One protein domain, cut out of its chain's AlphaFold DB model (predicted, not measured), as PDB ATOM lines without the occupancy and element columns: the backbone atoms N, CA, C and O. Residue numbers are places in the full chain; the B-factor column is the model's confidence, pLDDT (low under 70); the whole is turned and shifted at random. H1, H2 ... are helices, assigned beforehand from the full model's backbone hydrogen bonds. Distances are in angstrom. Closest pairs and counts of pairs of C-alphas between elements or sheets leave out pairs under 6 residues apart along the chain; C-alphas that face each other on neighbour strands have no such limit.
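AT A GLANCE: This is residues 88 to 167 of the 167 residues of an uncharacterized protein of Mesorhizobium sp. M1E.F.Ca.ET.045.02.1.1 (UniProt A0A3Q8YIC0). A long helix, H1, is the spine; H2 folds back on it, H3 crosses it steeply, and the long stretch of residues 130 to 151 loops round near its last residues. Residues 89 to 97, of which 95 to 97 belong to H1, stick out. The 80 printed residues, all helix in class, hold H1, H2 and H3 in chain order, only just compact, close to loose, with a radius of gyration of the C-alphas of 13.7 A and spans of 42 by 21 by 19 A.

HOW THE PARTS SIT: H1, residues 95 to 116, forms a hairpin with H2, residues 121 to 129, touching it with 107 to 114 alone, opposite ways at a steep tilt of 41 degrees; the closest C-alphas, of Cys 114 and Ala 123, are 5.0 A apart. H3, residues 152 to 163, touches H1 opposite ways at a steep tilt of 58 degrees, 158 to 162 alone meeting 101 to 108 alone; the closest C-alphas, of Leu 101 and Ala 161, are 6.0 A apart. H2 and H3 are apart. Every O i to N i+4 pair in H1, H2 and H3 is within hydrogen-bond range.

IN THESE COORDINATES: H1 runs 31.7 A from C-alpha 95 at (25.563, 7.512, 12.164), H2 12.5 A, and H3 16.2 A to C-alpha 163 at (31.805, 0.175, -3.046).

THE WHOLE: The printed part has no cut; the link H2 to H3 is long. The pLDDT is under 70 at residues 88 to 96 and 166 to 167.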
ATOM      1  N   ILE A  88      36.554  -0.165   9.254       47.69
ATOM      2  CA  ILE A  88      36.052   1.117   8.754       47.69
ATOM      3  C   ILE A  88      36.520   2.160   9.777       47.69
ATOM      4  O   ILE A  88      36.147   2.057  10.959       47.69
ATOM      5  N   SER A  89      37.388   3.080   9.354       46.66
ATOM      6  CA  SER A  89      37.939   4.126  10.212       46.66
ATOM      7  C   SER A  89      36.794   4.906  10.876       46.66
ATOM      8  O   SER A  89      35.637   4.898  10.442       46.66
ATOM      9  N   LYS A  90      37.072   5.517  12.030       51.31
ATOM     10  CA  LYS A  90      36.066   6.261  12.805       51.31
ATOM     11  C   LYS A  90      35.638   7.571  12.128       51.31
ATOM     12  O   LYS A  90      34.844   8.304  12.711       51.31
ATOM     13  N   GLU A  91      36.134   7.864  10.933       52.47
ATOM     14  CA  GLU A  91      36.048   9.184  10.330       52.47
ATOM     15  C   GLU A  91      35.034   9.212   9.177       52.47
ATOM     16  O   GLU A  91      35.125   8.488   8.196       52.47
ATOM     17  N   SER A  92      34.027  10.063   9.395       51.66
ATOM     18  CA  SER A  92      33.092  10.672   8.444       51.66
ATOM     19  C   SER A  92      32.162   9.779   7.615       51.66
ATOM     20  O   SER A  92      32.340   9.613   6.416       51.66
ATOM     21  N   ARG A  93      31.052   9.371   8.235       53.41
ATOM     22  CA  ARG A  93      29.686   9.474   7.678       53.41
ATOM     23  C   ARG A  93      28.718   9.497   8.866       53.41
ATOM     24  O   ARG A  93      28.998   8.865   9.890       53.41
ATOM     25  N   ALA A  94      27.647  10.289   8.793       60.59
ATOM     26  CA  ALA A  94      26.701  10.432   9.901       60.59
ATOM     27  C   ALA A  94      26.192   9.044  10.336       60.59
ATOM     28  O   ALA A  94      26.046   8.146   9.510       60.59
ATOM     29  N   ALA A  95      25.931   8.833  11.632       61.91
ATOM     30  CA  ALA A  95      25.563   7.512  12.164       61.91
ATOM     31  C   ALA A  95      24.389   6.843  11.409       61.91
ATOM     32  O   ALA A  95      24.341   5.616  11.305       61.91
ATOM     33  N   ALA A  96      23.488   7.650  10.836       62.44
ATOM     34  CA  ALA A  96      22.390   7.208   9.980       62.44
ATOM     35  C   ALA A  96      22.862   6.547   8.669       62.44
ATOM     36  O   ALA A  96      22.395   5.456   8.340       62.44
ATOM     37  N   ASP A  97      23.835   7.134   7.968       72.75
ATOM     38  CA  ASP A  97      24.362   6.597   6.702       72.75
ATOM     39  C   ASP A  97      25.066   5.260   6.922       72.75
ATOM     40  O   ASP A  97      24.918   4.319   6.143       72.75
ATOM     41  N   ARG A  98      25.774   5.134   8.049       75.19
ATOM     42  CA  ARG A  98      26.438   3.887   8.437       75.19
ATOM     43  C   ARG A  98      25.438   2.792   8.810       75.19
ATOM     44  O   ARG A  98      25.659   1.627   8.491       75.19
ATOM     45  N   SER A  99      24.341   3.154   9.478       79.00
ATOM     46  CA  SER A  99      23.264   2.215   9.808       79.00
ATOM     47  C   SER A  99      22.567   1.704   8.547       79.00
ATOM     48  O   SER A  99      22.383   0.493   8.414       79.00
ATOM     49  N   ARG A 100      22.264   2.595   7.594       85.38
ATOM     50  CA  ARG A 100      21.702   2.227   6.289       85.38
ATOM     51  C   ARG A 100      22.646   1.315   5.508       85.38
ATOM     52  O   ARG A 100      22.209   0.284   5.009       85.38
ATOM     53  N   LEU A 101      23.931   1.660   5.453       86.25
ATOM     54  CA  LEU A 101      24.947   0.857   4.779       86.25
ATOM     55  C   LEU A 101      25.034  -0.559   5.362       86.25
ATOM     56  O   LEU A 101      24.961  -1.536   4.625       86.25
ATOM     57  N   ASN A 102      25.124  -0.682   6.689       86.44
ATOM     58  CA  ASN A 102      25.139  -1.988   7.349       86.44
ATOM     59  C   ASN A 102      23.862  -2.784   7.054       86.44
ATOM     60  O   ASN A 102      23.944  -3.975   6.775       86.44
ATOM     61  N   ALA A 103      22.696  -2.132   7.051       90.62
ATOM     62  CA  ALA A 103      21.439  -2.794   6.718       90.62
ATOM     63  C   ALA A 103      21.423  -3.333   5.277       90.62
ATOM     64  O   ALA A 103      20.902  -4.424   5.057       90.62
ATOM     65  N   LEU A 104      22.002  -2.607   4.314       92.00
ATOM     66  CA  LEU A 104      22.132  -3.068   2.928       92.00
ATOM     67  C   LEU A 104      23.116  -4.230   2.790       92.00
ATOM     68  O   LEU A 104      22.836  -5.176   2.061       92.00
ATOM     69  N   LEU A 105      24.229  -4.207   3.522       91.75
ATOM     70  CA  LEU A 105      25.199  -5.304   3.526       91.75
ATOM     71  C   LEU A 105      24.624  -6.574   4.177       91.75
ATOM     72  O   LEU A 105      24.819  -7.671   3.658       91.75
ATOM     73  N   ASP A 106      23.843  -6.429   5.251       93.94
ATOM     74  CA  ASP A 106      23.094  -7.537   5.855       93.94
ATOM     75  C   ASP A 106      22.050  -8.106   4.875       93.94
ATOM     76  O   ASP A 106      21.834  -9.317   4.802       93.94
ATOM     77  N   GLN A 107      21.376  -7.239   4.110       96.06
ATOM     78  CA  GLN A 107      20.438  -7.662   3.067       96.06
ATOM     79  C   GLN A 107      21.156  -8.383   1.921       96.06
ATOM     80  O   GLN A 107      20.659  -9.418   1.478       96.06
ATOM     81  N   LEU A 108      22.325  -7.898   1.487       95.06
ATOM     82  CA  LEU A 108      23.174  -8.552   0.487       95.06
ATOM     83  C   LEU A 108      23.547  -9.968   0.933       95.06
ATOM     84  O   LEU A 108      23.355 -10.914   0.173       95.06
ATOM     85  N   GLU A 109      24.017 -10.138   2.170       95.19
ATOM     86  CA  GLU A 109      24.349 -11.456   2.722       95.19
ATOM     87  C   GLU A 109      23.137 -12.399   2.711       95.19
ATOM     88  O   GLU A 109      23.225 -13.541   2.250       95.19
ATOM     89  N   LEU A 110      21.983 -11.937   3.199       96.56
ATOM     90  CA  LEU A 110      20.772 -12.758   3.248       96.56
ATOM     91  C   LEU A 110      20.258 -13.109   1.847       96.56
ATOM     92  O   LEU A 110      19.858 -14.252   1.620       96.56
ATOM     93  N   ALA A 111      20.297 -12.162   0.907       96.88
ATOM     94  CA  ALA A 111      19.884 -12.366  -0.476       96.88
ATOM     95  C   ALA A 111      20.834 -13.326  -1.213       96.88
ATOM     96  O   ALA A 111      20.366 -14.254  -1.872       96.88
ATOM     97  N   ALA A 112      22.151 -13.178  -1.043       96.00
ATOM     98  CA  ALA A 112      23.153 -14.078  -1.612       96.00
ATOM     99  C   ALA A 112      23.012 -15.502  -1.055       96.00
ATOM    100  O   ALA A 112      22.963 -16.475  -1.811       96.00
ATOM    101  N   ASN A 113      22.854 -15.639   0.264       95.56
ATOM    102  CA  ASN A 113      22.623 -16.935   0.893       95.56
ATOM    103  C   ASN A 113      21.291 -17.561   0.454       95.56
ATOM    104  O   ASN A 113      21.236 -18.768   0.229       95.56
ATOM    105  N   CYS A 114      20.232 -16.762   0.297       96.50
ATOM    106  CA  CYS A 114      18.957 -17.233  -0.242       96.50
ATOM    107  C   CYS A 114      19.074 -17.668  -1.709       96.50
ATOM    108  O   CYS A 114      18.421 -18.626  -2.097       96.50
ATOM    109  N   ALA A 115      19.880 -16.992  -2.528       94.31
ATOM    110  CA  ALA A 115      20.093 -17.374  -3.923       94.31
ATOM    111  C   ALA A 115      20.891 -18.683  -4.061       94.31
ATOM    112  O   ALA A 115      20.690 -19.427  -5.019       94.31
ATOM    113  N   LYS A 116      21.792 -18.954  -3.112       92.00
ATOM    114  CA  LYS A 116      22.695 -20.113  -3.108       92.00
ATOM    115  C   LYS A 116      22.074 -21.377  -2.510       92.00
ATOM    116  O   LYS A 116      22.433 -22.482  -2.913       92.00
ATOM    117  N   HIS A 117      21.209 -21.233  -1.510       90.62
ATOM    118  CA  HIS A 117      20.712 -22.351  -0.710       90.62
ATOM    119  C   HIS A 117      19.202 -22.563  -0.881       90.62
ATOM    120  O   HIS A 117      18.481 -21.606  -1.155       90.62
ATOM    121  N   PRO A 118      18.703 -23.800  -0.676       83.88
ATOM    122  CA  PRO A 118      17.267 -24.076  -0.616       83.88
ATOM    123  C   PRO A 118      16.529 -23.218   0.433       83.88
ATOM    124  O   PRO A 118      17.173 -22.612   1.301       83.88
ATOM    125  N   PRO A 119      15.180 -23.200   0.413       83.38
ATOM    126  CA  PRO A 119      14.374 -22.390   1.325       83.38
ATOM    127  C   PRO A 119      14.767 -22.607   2.790       83.38
ATOM    128  O   PRO A 119      14.956 -23.737   3.241       83.38
ATOM    129  N   GLY A 120      14.876 -21.521   3.557       86.56
ATOM    130  CA  GLY A 120      15.354 -21.604   4.933       86.56
ATOM    131  C   GLY A 120      15.505 -20.253   5.618       86.56
ATOM    132  O   GLY A 120      14.808 -19.288   5.306       86.56
ATOM    133  N   ARG A 121      16.432 -20.188   6.581       91.81
ATOM    134  CA  ARG A 121      16.606 -19.021   7.459       91.81
ATOM    135  C   ARG A 121      16.899 -17.740   6.684       91.81
ATOM    136  O   ARG A 121      16.312 -16.710   6.998       91.81
ATOM    137  N   SER A 122      17.760 -17.816   5.670       92.75
ATOM    138  CA  SER A 122      18.121 -16.651   4.862       92.75
ATOM    139  C   SER A 122      16.935 -16.151   4.046       92.75
ATOM    140  O   SER A 122      16.668 -14.960   4.103       92.75
ATOM    141  N   ALA A 123      16.168 -17.044   3.402       94.12
ATOM    142  CA  ALA A 123      14.957 -16.690   2.652       94.12
ATOM    143  C   ALA A 123      13.913 -15.981   3.530       94.12
ATOM    144  O   ALA A 123      13.394 -14.934   3.157       94.12
ATOM    145  N   LYS A 124      13.674 -16.508   4.739       95.81
ATOM    146  CA  LYS A 124      12.827 -15.854   5.742       95.81
ATOM    147  C   LYS A 124      13.364 -14.469   6.118       95.81
ATOM    148  O   LYS A 124      12.614 -13.500   6.092       95.81
ATOM    149  N   GLY A 125      14.654 -14.380   6.441       96.19
ATOM    150  CA  GLY A 125      15.279 -13.141   6.903       96.19
ATOM    151  C   GLY A 125      15.301 -12.037   5.846       96.19
ATOM    152  O   GLY A 125      15.047 -10.881   6.178       96.19
ATOM    153  N   ILE A 126      15.568 -12.370   4.577       97.19
ATOM    154  CA  ILE A 126      15.499 -11.374   3.504       97.19
ATOM    155  C   ILE A 126      14.051 -10.982   3.206       97.19
ATOM    156  O   ILE A 126      13.801  -9.799   3.039       97.19
ATOM    157  N   TYR A 127      13.086 -11.909   3.231       97.19
ATOM    158  CA  TYR A 127      11.673 -11.575   3.018       97.19
ATOM    159  C   TYR A 127      11.139 -10.616   4.091       97.19
ATOM    160  O   TYR A 127      10.403  -9.688   3.780       97.19
ATOM    161  N   GLU A 128      11.535 -10.798   5.353       96.69
ATOM    162  CA  GLU A 128      11.162  -9.893   6.449       96.69
ATOM    163  C   GLU A 128      11.738  -8.476   6.273       96.69
ATOM    164  O   GLU A 128      11.125  -7.510   6.722       96.69
ATOM    165  N   LYS A 129      12.901  -8.335   5.620       96.19
ATOM    166  CA  LYS A 129      13.569  -7.041   5.389       96.19
ATOM    167  C   LYS A 129      13.184  -6.381   4.061       96.19
ATOM    168  O   LYS A 129      13.128  -5.159   3.986       96.19
ATOM    169  N   ARG A 130      12.992  -7.188   3.022       96.00
ATOM    170  CA  ARG A 130      12.815  -6.807   1.616       96.00
ATOM    171  C   ARG A 130      11.803  -7.744   0.934       96.00
ATOM    172  O   ARG A 130      12.179  -8.559   0.084       96.00
ATOM    173  N   PRO A 131      10.514  -7.684   1.321       96.69
ATOM    174  CA  PRO A 131       9.475  -8.517   0.709       96.69
ATOM    175  C   PRO A 131       9.272  -8.189  -0.778       96.69
ATOM    176  O   PRO A 131       8.838  -9.047  -1.542       96.69
ATOM    177  N   ASP A 132       9.650  -6.980  -1.204       96.50
ATOM    178  CA  ASP A 132       9.659  -6.525  -2.597       96.50
ATOM    179  C   ASP A 132      10.512  -7.411  -3.518       96.50
ATOM    180  O   ASP A 132      10.183  -7.573  -4.691       96.50
ATOM    181  N   LEU A 133      11.548  -8.070  -2.987       96.38
ATOM    182  CA  LEU A 133      12.377  -9.011  -3.748       96.38
ATOM    183  C   LEU A 133      11.675 -10.346  -4.028       96.38
ATOM    184  O   LEU A 133      12.234 -11.206  -4.707       96.38
ATOM    185  N   PHE A 134      10.459 -10.545  -3.519       96.38
ATOM    186  CA  PHE A 134       9.677 -11.764  -3.692       96.38
ATOM    187  C   PHE A 134       8.286 -11.462  -4.265       96.38
ATOM    188  O   PHE A 134       7.282 -11.819  -3.650       96.38
ATOM    189  N   PRO A 135       8.180 -10.889  -5.479       93.44
ATOM    190  CA  PRO A 135       6.900 -10.444  -6.045       93.44
ATOM    191  C   PRO A 135       5.876 -11.576  -6.232       93.44
ATOM    192  O   PRO A 135       4.686 -11.328  -6.391       93.44
ATOM    193  N   ARG A 136       6.334 -12.834  -6.217       92.06
ATOM    194  CA  ARG A 136       5.504 -14.041  -6.359       92.06
ATOM    195  C   ARG A 136       5.256 -14.785  -5.042       92.06
ATOM    196  O   ARG A 136       4.631 -15.841  -5.061       92.06
ATOM    197  N   ALA A 137       5.753 -14.284  -3.912       93.50
ATOM    198  CA  ALA A 137       5.496 -14.858  -2.596       93.50
ATOM    199  C   ALA A 137       4.563 -13.930  -1.811       93.50
ATOM    200  O   ALA A 137       4.943 -12.827  -1.444       93.50
ATOM    201  N   ALA A 138       3.349 -14.394  -1.517       91.31
ATOM    202  CA  ALA A 138       2.402 -13.657  -0.679       91.31
ATOM    203  C   ALA A 138       2.715 -13.807   0.820       91.31
ATOM    204  O   ALA A 138       2.230 -13.045   1.654       91.31
ATOM    205  N   THR A 139       3.493 -14.830   1.185       94.25
ATOM    206  CA  THR A 139       3.855 -15.120   2.574       94.25
ATOM    207  C   THR A 139       5.318 -15.521   2.694       94.25
ATOM    208  O   THR A 139       5.908 -16.085   1.774       94.25
ATOM    209  N   VAL A 140       5.873 -15.358   3.896       93.69
ATOM    210  CA  VAL A 140       7.250 -15.767   4.219       93.69
ATOM    211  C   VAL A 140       7.523 -17.255   3.964       93.69
ATOM    212  O   VAL A 140       8.647 -17.638   3.668       93.69
ATOM    213  N   LYS A 141       6.494 -18.115   4.036       92.06
ATOM    214  CA  LYS A 141       6.619 -19.556   3.748       92.06
ATOM    215  C   LYS A 141       6.839 -19.850   2.261       92.06
ATOM    216  O   LYS A 141       7.342 -20.914   1.926       92.06
ATOM    217  N   GLN A 142       6.440 -18.928   1.387       93.06
ATOM    218  CA  GLN A 142       6.627 -19.012  -0.062       93.06
ATOM    219  C   GLN A 142       7.932 -18.336  -0.517       93.06
ATOM    220  O   GLN A 142       8.304 -18.434  -1.689       93.06
ATOM    221  N   ALA A 143       8.638 -17.651   0.390       94.56
ATOM    222  CA  ALA A 143       9.946 -17.077   0.113       94.56
ATOM    223  C   ALA A 143      10.986 -18.192  -0.062       94.56
ATOM    224  O   ALA A 143      11.184 -19.038   0.811       94.56
ATOM    225  N   SER A 144      11.640 -18.200  -1.217       95.25
ATOM    226  CA  SER A 144      12.601 -19.224  -1.622       95.25
ATOM    227  C   SER A 144      13.590 -18.661  -2.632       95.25
ATOM    228  O   SER A 144      13.374 -17.594  -3.212       95.25
ATOM    229  N   GLU A 145      14.636 -19.425  -2.926       93.88
ATOM    230  CA  GLU A 145      15.554 -19.137  -4.021       93.88
ATOM    231  C   GLU A 145      14.818 -18.980  -5.358       93.88
ATOM    232  O   GLU A 145      15.258 -18.213  -6.205       93.88
ATOM    233  N   ARG A 146      13.679 -19.658  -5.559       90.75
ATOM    234  CA  ARG A 146      12.894 -19.596  -6.808       90.75
ATOM    235  C   ARG A 146      12.080 -18.319  -6.929       90.75
ATOM    236  O   ARG A 146      11.942 -17.780  -8.026       90.75
ATOM    237  N   THR A 147      11.535 -17.848  -5.812       93.12
ATOM    238  CA  THR A 147      10.683 -16.655  -5.769       93.12
ATOM    239  C   THR A 147      11.476 -15.366  -5.577       93.12
ATOM    240  O   THR A 147      10.936 -14.307  -5.883       93.12
ATOM    241  N   LEU A 148      12.751 -15.452  -5.177       94.94
ATOM    242  CA  LEU A 148      13.682 -14.324  -5.145       94.94
ATOM    243  C   LEU A 148      13.904 -13.760  -6.557       94.94
ATOM    244  O   LEU A 148      14.325 -14.498  -7.457       94.94
ATOM    245  N   VAL A 149      13.675 -12.460  -6.725       93.50
ATOM    246  CA  VAL A 149      13.899 -11.660  -7.935       93.50
ATOM    247  C   VAL A 149      14.954 -10.594  -7.645       93.50
ATOM    248  O   VAL A 149      14.806  -9.820  -6.707       93.50
ATOM    249  N   ILE A 150      16.023 -10.564  -8.445       92.38
ATOM    250  CA  ILE A 150      17.069  -9.537  -8.365       92.38
ATOM    251  C   ILE A 150      17.007  -8.744  -9.662       92.38
ATOM    252  O   ILE A 150      17.379  -9.248 -10.724       92.38
ATOM    253  N   THR A 151      16.491  -7.523  -9.582       90.31
ATOM    254  CA  THR A 151      16.468  -6.589 -10.710       90.31
ATOM    255  C   THR A 151      17.838  -5.916 -10.871       90.31
ATOM    256  O   THR A 151      18.660  -5.977  -9.950       90.31
ATOM    257  N   PRO A 152      18.115  -5.272 -12.020       85.94
ATOM    258  CA  PRO A 152      19.318  -4.456 -12.186       85.94
ATOM    259  C   PRO A 152      19.480  -3.396 -11.087       85.94
ATOM    260  O   PRO A 152      20.560  -3.278 -10.521       85.94
ATOM    261  N   ASP A 153      18.401  -2.701 -10.721       88.56
ATOM    262  CA  ASP A 153      18.440  -1.637  -9.710       88.56
ATOM    263  C   ASP A 153      18.819  -2.160  -8.324       88.56
ATOM    264  O   ASP A 153      19.648  -1.568  -7.638       88.56
ATOM    265  N   VAL A 154      18.267  -3.312  -7.931       93.00
ATOM    266  CA  VAL A 154      18.607  -3.972  -6.661       93.00
ATOM    267  C   VAL A 154      20.063  -4.428  -6.662       93.00
ATOM    268  O   VAL A 154      20.763  -4.302  -5.659       93.00
ATOM    269  N   LEU A 155      20.541  -4.971  -7.784       89.31
ATOM    270  CA  LEU A 155      21.935  -5.384  -7.899       89.31
ATOM    271  C   LEU A 155      22.878  -4.175  -7.788       89.31
ATOM    272  O   LEU A 155      23.865  -4.249  -7.058       89.31
ATOM    273  N   ASN A 156      22.545  -3.062  -8.444       87.62
ATOM    274  CA  ASN A 156      23.293  -1.808  -8.353       87.62
ATOM    275  C   ASN A 156      23.278  -1.239  -6.929       87.62
ATOM    276  O   ASN A 156      24.326  -0.849  -6.430       87.62
ATOM    277  N   GLU A 157      22.138  -1.274  -6.232       91.12
ATOM    278  CA  GLU A 157      22.040  -0.874  -4.819       91.12
ATOM    279  C   GLU A 157      23.053  -1.633  -3.941       91.12
ATOM    280  O   GLU A 157      23.725  -1.035  -3.095       91.12
ATOM    281  N   PHE A 158      23.220  -2.941  -4.165       91.56
ATOM    282  CA  PHE A 158      24.220  -3.732  -3.448       91.56
ATOM    283  C   PHE A 158      25.659  -3.445  -3.887       91.56
ATOM    284  O   PHE A 158      26.551  -3.460  -3.037       91.56
ATOM    285  N   PHE A 159      25.906  -3.169  -5.170       86.69
ATOM    286  CA  PHE A 159      27.227  -2.743  -5.644       86.69
ATOM    287  C   PHE A 159      27.662  -1.435  -4.988       86.69
ATOM    288  O   PHE A 159      28.763  -1.381  -4.445       86.69
ATOM    289  N   GLU A 160      26.788  -0.431  -4.960       84.94
ATOM    290  CA  GLU A 160      27.042   0.853  -4.299       84.94
ATOM    291  C   GLU A 160      27.326   0.664  -2.804       84.94
ATOM    292  O   GLU A 160      28.259   1.252  -2.254       84.94
ATOM    293  N   ALA A 161      26.579  -0.224  -2.137       87.06
ATOM    294  CA  ALA A 161      26.826  -0.559  -0.738       87.06
ATOM    295  C   ALA A 161      28.201  -1.217  -0.527       87.06
ATOM    296  O   ALA A 161      28.898  -0.887   0.428       87.06
ATOM    297  N   VAL A 162      28.628  -2.133  -1.398       84.81
ATOM    298  CA  VAL A 162      29.972  -2.725  -1.302       84.81
ATOM    299  C   VAL A 162      31.049  -1.687  -1.613       84.81
ATOM    300  O   VAL A 162      32.029  -1.598  -0.872       84.81
ATOM    301  N   TRP A 163      30.861  -0.868  -2.646       79.62
ATOM    302  CA  TRP A 163      31.805   0.175  -3.046       79.62
ATOM    303  C   TRP A 163      32.050   1.186  -1.921       79.62
ATOM    304  O   TRP A 163      33.194   1.456  -1.559       79.62
ATOM    305  N   ALA A 164      30.981   1.620  -1.251       79.75
ATOM    306  CA  ALA A 164      31.027   2.517  -0.098       79.75
ATOM    307  C   ALA A 164      31.771   1.957   1.134       79.75
ATOM    308  O   ALA A 164      31.909   2.673   2.124       79.75
ATOM    309  N   THR A 165      32.199   0.688   1.119       75.94
ATOM    310  CA  THR A 165      33.043   0.097   2.175       75.94
ATOM    311  C   THR A 165      34.537   0.111   1.855       75.94
ATOM    312  O   THR A 165      35.333  -0.224   2.733       75.94
ATOM    313  N   VAL A 166      34.902   0.446   0.614       66.62
ATOM    314  CA  VAL A 166      36.288   0.491   0.122       66.62
ATOM    315  C   VAL A 166      36.838   1.925   0.115       66.62
ATOM    316  O   VAL A 166      38.051   2.096   0.216       66.62
ATOM    317  N   GLU A 167      35.960   2.930   0.036       52.94
ATOM    318  CA  GLU A 167      36.261   4.359   0.255       52.94
ATOM    319  C   GLU A 167      36.380   4.712   1.746       52.94
ATOM    320  O   GLU A 167      37.305   5.483   2.087       52.94
TER     321      GLU A 167